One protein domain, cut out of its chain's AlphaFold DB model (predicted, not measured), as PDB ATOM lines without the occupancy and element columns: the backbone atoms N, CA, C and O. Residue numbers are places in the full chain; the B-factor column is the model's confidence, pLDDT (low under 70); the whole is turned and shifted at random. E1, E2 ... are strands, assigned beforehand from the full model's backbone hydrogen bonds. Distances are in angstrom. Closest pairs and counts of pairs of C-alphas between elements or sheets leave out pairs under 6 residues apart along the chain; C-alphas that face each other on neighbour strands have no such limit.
ATOM      1  N   MET A  48     201.689 212.307 217.980       96.69
ATOM      2  CA  MET A  48     202.226 212.593 216.653       96.69
ATOM      3  C   MET A  48     203.168 211.472 216.215       96.69
ATOM      4  O   MET A  48     204.057 211.068 216.962       96.69
ATOM      5  N   SER A  49     203.027 211.034 214.968       95.56
ATOM      6  CA  SER A  49     203.984 210.159 214.287       95.56
ATOM      7  C   SER A  49     204.285 210.697 212.889       95.56
ATOM      8  O   SER A  49     203.424 211.319 212.271       95.56
ATOM      9  N   LEU A  50     205.505 210.476 212.397       95.56
ATOM     10  CA  LEU A  50     205.859 210.728 211.001       95.56
ATOM     11  C   LEU A  50     205.909 209.381 210.270       95.56
ATOM     12  O   LEU A  50     206.658 208.491 210.669       95.56
ATOM     13  N   GLN A  51     205.112 209.240 209.216       92.50
ATOM     14  CA  GLN A  51     205.090 208.071 208.337       92.50
ATOM     15  C   GLN A  51     205.550 208.518 206.951       92.50
ATOM     16  O   GLN A  51     204.804 209.187 206.238       92.50
ATOM     17  N   GLU A  52     206.800 208.202 206.606       91.06
ATOM     18  CA  GLU A  52     207.493 208.721 205.418       91.06
ATOM     19  C   GLU A  52     207.504 210.260 205.375       91.06
ATOM     20  O   GLU A  52     208.360 210.898 205.985       91.06
ATOM     21  N   THR A  53     206.535 210.862 204.680       94.75
ATOM     22  CA  THR A  53     206.354 212.315 204.524       94.75
ATOM     23  C   THR A  53     205.020 212.817 205.087       94.75
ATOM     24  O   THR A  53     204.666 213.981 204.905       94.75
ATOM     25  N   THR A  54     204.269 211.960 205.783       96.44
ATOM     26  CA  THR A  54     202.961 212.294 206.359       96.44
ATOM     27  C   THR A  54     203.058 212.414 207.873       96.44
ATOM     28  O   THR A  54     203.370 211.445 208.568       96.44
ATOM     29  N   ILE A  55     202.747 213.594 208.402       97.31
ATOM     30  CA  ILE A  55     202.506 213.799 209.829       97.31
ATOM     31  C   ILE A  55     201.118 213.249 210.154       97.31
ATOM     32  O   ILE A  55     200.103 213.765 209.690       97.31
ATOM     33  N   ALA A  56     201.071 212.196 210.961       97.19
ATOM     34  CA  ALA A  56     199.841 211.601 211.452       97.19
ATOM     35  C   ALA A  56     199.637 211.968 212.921       97.19
ATOM     36  O   ALA A  56     200.398 211.544 213.799       97.19
ATOM     37  N   ILE A  57     198.593 212.753 213.173       97.50
ATOM     38  CA  ILE A  57     198.131 213.112 214.508       97.50
ATOM     39  C   ILE A  57     196.967 212.203 214.888       97.50
ATOM     40  O   ILE A  57     196.011 212.066 214.130       97.50
ATOM     41  N   SER A  58     197.015 211.599 216.072       96.12
ATOM     42  CA  SER A  58     195.899 210.831 216.633       96.12
ATOM     43  C   SER A  58     195.446 211.456 217.945       96.12
ATOM     44  O   SER A  58     196.186 211.474 218.933       96.12
ATOM     45  N   ARG A  59     194.224 211.992 217.963       93.94
ATOM     46  CA  ARG A  59     193.587 212.476 219.189       93.94
ATOM     47  C   ARG A  59     193.154 211.269 220.034       93.94
ATOM     48  O   ARG A  59     192.817 210.218 219.479       93.94
ATOM     49  N   PRO A  60     193.142 211.378 221.374       90.81
ATOM     50  CA  PRO A  60     192.733 210.255 222.208       90.81
ATOM     51  C   PRO A  60     191.265 209.879 221.940       90.81
ATOM     52  O   PRO A  60     190.436 210.744 221.662       90.81
ATOM     53  N   SER A  61     190.933 208.588 222.039       85.62
ATOM     54  CA  SER A  61     189.646 208.017 221.599       85.62
ATOM     55  C   SER A  61     188.403 208.701 222.180       85.62
ATOM     56  O   SER A  61     187.414 208.846 221.469       85.62
ATOM     57  N   GLY A  62     188.457 209.161 223.433       83.88
ATOM     58  CA  GLY A  62     187.357 209.875 224.096       83.88
ATOM     59  C   GLY A  62     187.223 211.361 223.737       83.88
ATOM     60  O   GLY A  62     186.292 212.004 224.207       83.88
ATOM     61  N   TYR A  63     188.136 211.916 222.933       86.44
ATOM     62  CA  TYR A  63     188.217 213.355 222.643       86.44
ATOM     63  C   TYR A  63     188.405 213.651 221.148       86.44
ATOM     64  O   TYR A  63     188.927 214.702 220.779       86.44
ATOM     65  N   LYS A  64     187.971 212.743 220.264       87.62
ATOM     66  CA  LYS A  64     188.027 212.951 218.805       87.62
ATOM     67  C   LYS A  64     187.117 214.077 218.304       87.62
ATOM     68  O   LYS A  64     187.344 214.606 217.225       87.62
ATOM     69  N   GLU A  65     186.141 214.489 219.103       86.62
ATOM     70  CA  GLU A  65     185.280 215.638 218.799       86.62
ATOM     71  C   GLU A  65     185.923 216.982 219.189       86.62
ATOM     72  O   GLU A  65     185.393 218.048 218.881       86.62
ATOM     73  N   ALA A  66     187.071 216.972 219.880       88.56
ATOM     74  CA  ALA A  66     187.737 218.200 220.288       88.56
ATOM     75  C   ALA A  66     188.374 218.895 219.077       88.56
ATOM     76  O   ALA A  66     189.355 218.409 218.506       88.56
ATOM     77  N   ASN A  67     187.831 220.056 218.709       92.12
ATOM     78  CA  ASN A  67     188.389 220.890 217.644       92.12
ATOM     79  C   ASN A  67     189.786 221.403 218.008       92.12
ATOM     80  O   ASN A  67     190.659 221.462 217.153       92.12
ATOM     81  N   MET A  68     190.022 221.752 219.272       93.88
ATOM     82  CA  MET A  68     191.328 222.203 219.747       93.88
ATOM     83  C   MET A  68     192.079 221.047 220.407       93.88
ATOM     84  O   MET A  68     191.493 220.306 221.185       93.88
ATOM     85  N   PHE A  69     193.370 220.893 220.124       95.06
ATOM     86  CA  PHE A  69     194.235 219.877 220.731       95.06
ATOM     87  C   PHE A  69     195.697 220.319 220.669       95.06
ATOM     88  O   PHE A  69     196.050 221.259 219.958       95.06
ATOM     89  N   ARG A  70     196.570 219.636 221.405       94.81
ATOM     90  CA  ARG A  70     198.018 219.875 221.375       94.81
ATOM     91  C   ARG A  70     198.782 218.580 221.176       94.81
ATOM     92  O   ARG A  70     198.276 217.525 221.530       94.81
ATOM     93  N   PHE A  71     199.997 218.645 220.657       95.25
ATOM     94  CA  PHE A  71     200.897 217.494 220.564       95.25
ATOM     95  C   PHE A  71     202.336 217.931 220.844       95.25
ATOM     96  O   PHE A  71     202.661 219.116 220.762       95.25
ATOM     97  N   VAL A  72     203.203 216.978 221.177       94.38
ATOM     98  CA  VAL A  72     204.652 217.210 221.233       94.38
ATOM     99  C   VAL A  72     205.245 216.748 219.911       94.38
ATOM    100  O   VAL A  72     205.032 215.603 219.512       94.38
ATOM    101  N   SER A  73     205.953 217.636 219.215       93.94
ATOM    102  CA  SER A  73     206.539 217.294 217.924       93.94
ATOM    103  C   SER A  73     207.639 216.250 218.078       93.94
ATOM    104  O   SER A  73     208.537 216.402 218.906       93.94
ATOM    105  N   SER A  74     207.618 215.219 217.241       92.38
ATOM    106  CA  SER A  74     208.695 214.229 217.135       92.38
ATOM    107  C   SER A  74     209.698 214.545 216.020       92.38
ATOM    108  O   SER A  74     210.668 213.811 215.856       92.38
ATOM    109  N   VAL A  75     209.496 215.635 215.266       90.88
ATOM    110  CA  VAL A  75     210.320 216.009 214.101       90.88
ATOM    111  C   VAL A  75     210.466 217.528 213.964       90.88
ATOM    112  O   VAL A  75     209.709 218.302 214.554       90.88
ATOM    113  N   ASN A  76     211.413 217.966 213.137       90.19
ATOM    114  CA  ASN A  76     211.424 219.337 212.630       90.19
ATOM    115  C   ASN A  76     210.460 219.430 211.447       90.19
ATOM    116  O   ASN A  76     210.550 218.623 210.524       90.19
ATOM    117  N   TYR A  77     209.526 220.380 211.474       91.31
ATOM    118  CA  TYR A  77     208.552 220.514 210.394       91.31
ATOM    119  C   TYR A  77     209.224 220.914 209.073       91.31
ATOM    120  O   TYR A  77     210.030 221.842 209.039       91.31
ATOM    121  N   ASN A  78     208.844 220.260 207.976       89.12
ATOM    122  CA  ASN A  78     209.206 220.640 206.615       89.12
ATOM    123  C   ASN A  78     207.928 220.929 205.821       89.12
ATOM    124  O   ASN A  78     206.955 220.184 205.926       89.12
ATOM    125  N   GLN A  79     207.940 221.984 205.004       89.81
ATOM    126  CA  GLN A  79     206.793 222.382 204.186       89.81
ATOM    127  C   GLN A  79     206.334 221.294 203.192       89.81
ATOM    128  O   GLN A  79     205.183 221.312 202.763       89.81
ATOM    129  N   SER A  80     207.194 220.328 202.852       90.62
ATOM    130  CA  SER A  80     206.835 219.183 202.005       90.62
ATOM    131  C   SER A  80     205.959 218.134 202.697       90.62
ATOM    132  O   SER A  80     205.409 217.268 202.017       90.62
ATOM    133  N   TYR A  81     205.818 218.179 204.027       95.00
ATOM    134  CA  TYR A  81     205.039 217.187 204.759       95.00
ATOM    135  C   TYR A  81     203.533 217.381 204.591       95.00
ATOM    136  O   TYR A  81     203.001 218.484 204.745       95.00
ATOM    137  N   THR A  82     202.836 216.272 204.358       96.06
ATOM    138  CA  THR A  82     201.369 216.213 204.368       96.06
ATOM    139  C   THR A  82     200.858 215.862 205.764       96.06
ATOM    140  O   THR A  82     201.631 215.431 206.622       96.06
ATOM    141  N   TRP A  83     199.570 216.090 206.032       97.19
ATOM    142  CA  TRP A  83     199.004 215.928 207.370       97.19
ATOM    143  C   TRP A  83     197.737 215.093 207.366       97.19
ATOM    144  O   TRP A  83     196.853 215.276 206.528       97.19
ATOM    145  N   THR A  84     197.615 214.247 208.383       97.62
ATOM    146  CA  THR A  84     196.365 213.590 208.747       97.62
ATOM    147  C   THR A  84     196.066 213.805 210.227       97.62
ATOM    148  O   THR A  84     196.971 213.808 211.063       97.62
ATOM    149  N   VAL A  85     194.789 213.980 210.559       97.00
ATOM    150  CA  VAL A  85     194.285 213.967 211.937       97.00
ATOM    151  C   VAL A  85     193.246 212.857 212.035       97.00
ATOM    152  O   VAL A  85     192.282 212.834 211.275       97.00
ATOM    153  N   ASP A  86     193.478 211.899 212.931       95.44
ATOM    154  CA  ASP A  86     192.671 210.683 213.101       95.44
ATOM    155  C   ASP A  86     192.424 209.917 211.790       95.44
ATOM    156  O   ASP A  86     191.353 209.351 211.575       95.44
ATOM    157  N   GLY A  87     193.420 209.917 210.899       93.88
ATOM    158  CA  GLY A  87     193.362 209.260 209.589       93.88
ATOM    159  C   GLY A  87     192.697 210.080 208.478       93.88
ATOM    160  O   GLY A  87     192.692 209.641 207.333       93.88
ATOM    161  N   THR A  88     192.175 211.274 208.771       96.12
ATOM    162  CA  THR A  88     191.605 212.179 207.760       96.12
ATOM    163  C   THR A  88     192.651 213.188 207.306       96.12
ATOM    164  O   THR A  88     193.280 213.824 208.149       96.12
ATOM    165  N   SER A  89     192.828 213.373 205.997       97.19
ATOM    166  CA  SER A  89     193.744 214.385 205.458       97.19
ATOM    167  C   SER A  89     193.300 215.802 205.816       97.19
ATOM    168  O   SER A  89     192.128 216.153 205.669       97.19
ATOM    169  N   VAL A  90     194.247 216.630 206.247       97.19
ATOM    170  CA  VAL A  90     194.001 218.021 206.643       97.19
ATOM    171  C   VAL A  90     194.978 218.970 205.958       97.19
ATOM    172  O   VAL A  90     196.074 218.583 205.560       97.19
ATOM    173  N   THR A  91     194.578 220.233 205.833       95.50
ATOM    174  CA  THR A  91     195.403 221.305 205.264       95.50
ATOM    175  C   THR A  91     195.872 222.226 206.386       95.50
ATOM    176  O   THR A  91     195.037 222.913 206.984       95.50
ATOM    177  N   PRO A  92     197.174 222.237 206.712       95.06
ATOM    178  CA  PRO A  92     197.685 222.994 207.838       95.06
ATOM    179  C   PRO A  92     198.014 224.445 207.428       95.06
ATOM    180  O   PRO A  92     198.536 224.702 206.342       95.06
ATOM    181  N   SER A  93     197.710 225.410 208.292       93.69
ATOM    182  CA  SER A  93     197.946 226.843 208.062       93.69
ATOM    183  C   SER A  93     198.295 227.570 209.361       93.69
ATOM    184  O   SER A  93     197.989 227.098 210.457       93.69
ATOM    185  N   MET A  94     198.956 228.717 209.242       91.69
ATOM    186  CA  MET A  94     199.210 229.626 210.359       91.69
ATOM    187  C   MET A  94     197.920 230.353 210.782       91.69
ATOM    188  O   MET A  94     196.988 230.460 209.985       91.69
ATOM    189  N   PRO A  95     197.864 230.959 211.985       90.69
ATOM    190  CA  PRO A  95     196.686 231.705 212.442       90.69
ATOM    191  C   PRO A  95     196.287 232.896 211.553       90.69
ATOM    192  O   PRO A  95     195.150 233.349 211.610       90.69
ATOM    193  N   ASN A  96     197.204 233.404 210.721       88.19
ATOM    194  CA  ASN A  96     196.935 234.457 209.734       88.19
ATOM    195  C   ASN A  96     196.444 233.919 208.370       88.19
ATOM    196  O   ASN A  96     196.308 234.698 207.430       88.19
ATOM    197  N   GLY A  97     196.233 232.605 208.240       88.44
ATOM    198  CA  GLY A  97     195.820 231.932 207.006       88.44
ATOM    199  C   GLY A  97     196.952 231.622 206.018       88.44
ATOM    200  O   GLY A  97     196.704 230.996 204.992       88.44
ATOM    201  N   GLY A  98     198.194 232.030 206.302       89.38
ATOM    202  CA  GLY A  98     199.353 231.699 205.472       89.38
ATOM    203  C   GLY A  98     199.764 230.226 205.581       89.38
ATOM    204  O   GLY A  98     199.477 229.557 206.575       89.38
ATOM    205  N   ALA A  99     200.480 229.724 204.573       89.00
ATOM    206  CA  ALA A  99     201.080 228.391 204.624       89.00
ATOM    207  C   ALA A  99     202.133 228.305 205.739       89.00
ATOM    208  O   ALA A  99     202.868 229.264 205.976       89.00
ATOM    209  N   LEU A 100     202.244 227.152 206.401       89.12
ATOM    210  CA  LEU A 100     203.291 226.947 207.401       89.12
ATOM    211  C   LEU A 100     204.671 226.936 206.724       89.12
ATOM    212  O   LEU A 100     204.871 226.178 205.769       89.12
ATOM    213  N   PRO A 101     205.626 227.760 207.188       86.75
ATOM    214  CA  PRO A 101     206.996 227.696 206.700       86.75
ATOM    215  C   PRO A 101     207.682 226.423 207.207       86.75
ATOM    216  O   PRO A 101     207.312 225.882 208.250       86.75
ATOM    217  N   SER A 102     208.726 225.961 206.514       85.00
ATOM    218  CA  SER A 102     209.649 224.984 207.104       85.00
ATOM    219  C   SER A 102     210.161 225.503 208.451       85.00
ATOM    220  O   SER A 102     210.311 226.708 208.643       85.00
ATOM    221  N   HIS A 103     210.377 224.597 209.398       84.31
ATOM    222  CA  HIS A 103     210.698 224.922 210.787       84.31
ATOM    223  C   HIS A 103     209.632 225.762 211.503       84.31
ATOM    224  O   HIS A 103     209.958 226.445 212.467       84.31
ATOM    225  N   ALA A 104     208.354 225.696 211.104       86.25
ATOM    226  CA  ALA A 104     207.268 226.290 211.890       86.25
ATOM    227  C   ALA A 104     207.241 225.770 213.341       86.25
ATOM    228  O   ALA A 104     206.844 226.499 214.239       86.25
ATOM    229  N   PHE A 105     207.674 224.530 213.574       88.56
ATOM    230  CA  PHE A 105     207.966 223.972 214.893       88.56
ATOM    231  C   PHE A 105     209.120 222.964 214.784       88.56
ATOM    232  O   PHE A 105     209.364 222.395 213.713       88.56
ATOM    233  N   ILE A 106     209.818 222.726 215.894       88.06
ATOM    234  CA  ILE A 106     210.960 221.799 215.978       88.06
ATOM    235  C   ILE A 106     210.656 220.608 216.891       88.06
ATOM    236  O   ILE A 106     209.716 220.660 217.691       88.06
ATOM    237  N   ILE A 107     211.455 219.544 216.798       89.38
ATOM    238  CA  ILE A 107     211.345 218.369 217.673       89.38
ATOM    239  C   ILE A 107     211.319 218.780 219.155       89.38
ATOM    240  O   ILE A 107     212.048 219.672 219.586       89.38
ATOM    241  N   GLY A 108     210.435 218.161 219.934       89.44
ATOM    242  CA  GLY A 108     210.207 218.471 221.346       89.44
ATOM    243  C   GLY A 108     209.306 219.683 221.608       89.44
ATOM    244  O   GLY A 108     208.890 219.883 222.748       89.44
ATOM    245  N   SER A 109     208.948 220.470 220.586       89.94
ATOM    246  CA  SER A 109     208.026 221.602 220.758       89.94
ATOM    247  C   SER A 109     206.622 221.111 221.089       89.94
ATOM    248  O   SER A 109     206.107 220.210 220.427       89.94
ATOM    249  N   MET A 110     205.971 221.739 222.068       92.38
ATOM    250  CA  MET A 110     204.538 221.555 222.284       92.38
ATOM    251  C   MET A 110     203.766 222.492 221.353       92.38
ATOM    252  O   MET A 110     203.889 223.710 221.451       92.38
ATOM    253  N   VAL A 111     202.980 221.914 220.450       94.00
ATOM    254  CA  VAL A 111     202.266 222.624 219.386       94.00
ATOM    255  C   VAL A 111     200.772 222.601 219.681       94.00
ATOM    256  O   VAL A 111     200.215 221.537 219.943       94.00
ATOM    257  N   LEU A 112     200.123 223.765 219.630       94.88
ATOM    258  CA  LEU A 112     198.672 223.904 219.763       94.88
ATOM    259  C   LEU A 112     198.031 223.955 218.373       94.88
ATOM    260  O   LEU A 112     198.540 224.611 217.469       94.88
ATOM    261  N   CYS A 113     196.908 223.271 218.202       95.56
ATOM    262  CA  CYS A 113     196.189 223.179 216.940       95.56
ATOM    263  C   CYS A 113     194.690 223.371 217.136       95.56
ATOM    264  O   CYS A 113     194.134 222.989 218.167       95.56
ATOM    265  N   VAL A 114     194.036 223.907 216.109       95.81
ATOM    266  CA  VAL A 114     192.579 223.963 215.985       95.81
ATOM    267  C   VAL A 114     192.182 223.385 214.633       95.81
ATOM    268  O   VAL A 114     192.619 223.867 213.592       95.81
ATOM    269  N   LEU A 115     191.354 222.352 214.649       95.94
ATOM    270  CA  LEU A 115     190.780 221.701 213.483       95.94
ATOM    271  C   LEU A 115     189.341 222.180 213.280       95.94
ATOM    272  O   LEU A 115     188.529 222.137 214.203       95.94
ATOM    273  N   ASN A 116     189.023 222.602 212.060       94.25
ATOM    274  CA  ASN A 116     187.666 222.900 211.615       94.25
ATOM    275  C   ASN A 116     187.416 222.197 210.273       94.25
ATOM    276  O   ASN A 116     187.909 222.631 209.230       94.25
ATOM    277  N   GLY A 117     186.698 221.072 210.302       92.19
ATOM    278  CA  GLY A 117     186.583 220.185 209.143       92.19
ATOM    279  C   GLY A 117     187.952 219.628 208.749       92.19
ATOM    280  O   GLY A 117     188.573 218.911 209.527       92.19
ATOM    281  N   THR A 118     188.440 219.978 207.558       95.19
ATOM    282  CA  THR A 118     189.782 219.610 207.070       95.19
ATOM    283  C   THR A 118     190.809 220.739 207.203       95.19
ATOM    284  O   THR A 118     191.977 220.540 206.874       95.19
ATOM    285  N   ALA A 119     190.412 221.923 207.682       95.62
ATOM    286  CA  ALA A 119     191.323 223.042 207.906       95.62
ATOM    287  C   ALA A 119     191.978 222.920 209.286       95.62
ATOM    288  O   ALA A 119     191.294 222.977 210.310       95.62
ATOM    289  N   LEU A 120     193.302 222.769 209.318       96.88
ATOM    290  CA  LEU A 120     194.085 222.700 210.547       96.88
ATOM    291  C   LEU A 120     194.830 224.025 210.744       96.88
ATOM    292  O   LEU A 120     195.758 224.350 210.011       96.88
ATOM    293  N   THR A 121     194.446 224.806 211.745       96.25
ATOM    294  CA  THR A 121     195.216 225.978 212.173       96.25
ATOM    295  C   THR A 121     196.250 225.532 213.193       96.25
ATOM    296  O   THR A 121     195.894 225.014 214.250       96.25
ATOM    297  N   VAL A 122     197.529 225.728 212.889       95.12
ATOM    298  CA  VAL A 122     198.643 225.369 213.768       95.12
ATOM    299  C   VAL A 122     199.176 226.648 214.400       95.12
ATOM    300  O   VAL A 122     199.691 227.534 213.717       95.12
ATOM    301  N   TYR A 123     199.044 226.754 215.717       92.25
ATOM    302  CA  TYR A 123     199.556 227.872 216.496       92.25
ATOM    303  C   TYR A 123     201.028 227.637 216.752       92.25
ATOM    304  O   TYR A 123     201.436 227.033 217.747       92.25
ATOM    305  N   THR A 124     201.822 228.121 215.816       83.56
ATOM    306  CA  THR A 124     203.250 228.229 215.999       83.56
ATOM    307  C   THR A 124     203.614 229.689 216.159       83.56
ATOM    308  O   THR A 124     203.034 230.581 215.536       83.56
TER     309      THR A 124
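What this domain is: This is residues 48 to 124 of the 264 residues of an uncharacterized protein of Candidatus Amulumruptor caecigallinarius (UniProt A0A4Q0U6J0). One seven-stranded sheet curls into a small, incompletely closed barrel, folded back on itself: E1, E2, E4 and E5 face E6 and E3, with E7 as the hinge. A long loop, residues 94 to 109, runs round the outside from E5 to E6. The 77 printed residues hold seven named strands, E1 to E7 along the chain, and no named helix; the mixed sheet runs E1 E2 E4 E5 E7 E6 E3. The class is all strand, though 36 of 77 residues are in named elements, under half. The whole is compact, radius of gyration of the C-alphas 11.3 A, and spans 31 by 26 by 20 A.

Where its parts are: E1 is residues 48 to 51, beginning at C-alpha 48 (202.226, 212.593, 216.653). E2 is 54 to 58, E3 68 to 72, E4 82 to 85. E5, 88 to 93, is 16.0 A long; E6, 110 to 116, is longest at 20.0 A. E7, 119 to 123, ends at C-alpha 123 (199.556, 227.872, 216.496).

How they stand to each other: Hairpin E6 and E7 is antiparallel at 153 degrees, N 121 to O 114 2.8 A. E3 is antiparallel to E6, N 111 to O 71 2.8 A. E5 is parallel to E7 at 49 degrees, N 93 to O 120 2.8 A. Pairing is staggered: E5 pairs with E4 over 88 to 90 and E7 over 91 to 93. Hairpin E4 and E5 has N 85 to O 88 2.8 A. E2 is parallel to E4, N 55 to O 82 2.8 A. Hairpin E1 and E2 has N 56 to O 49 2.8 A. Between edge strands E1 and E3, the closest C-alphas, Met 48 and Phe 71, are 6.4 A apart.

The domain as a whole: The farthest C-alphas, Gly 62 and Ser 102, are 31.8 A apart. The printed part has no cut. The link E5 to E6 is long, 16 residues. Mean pLDDT of the printed part is 92.5; no printed residue is under 70.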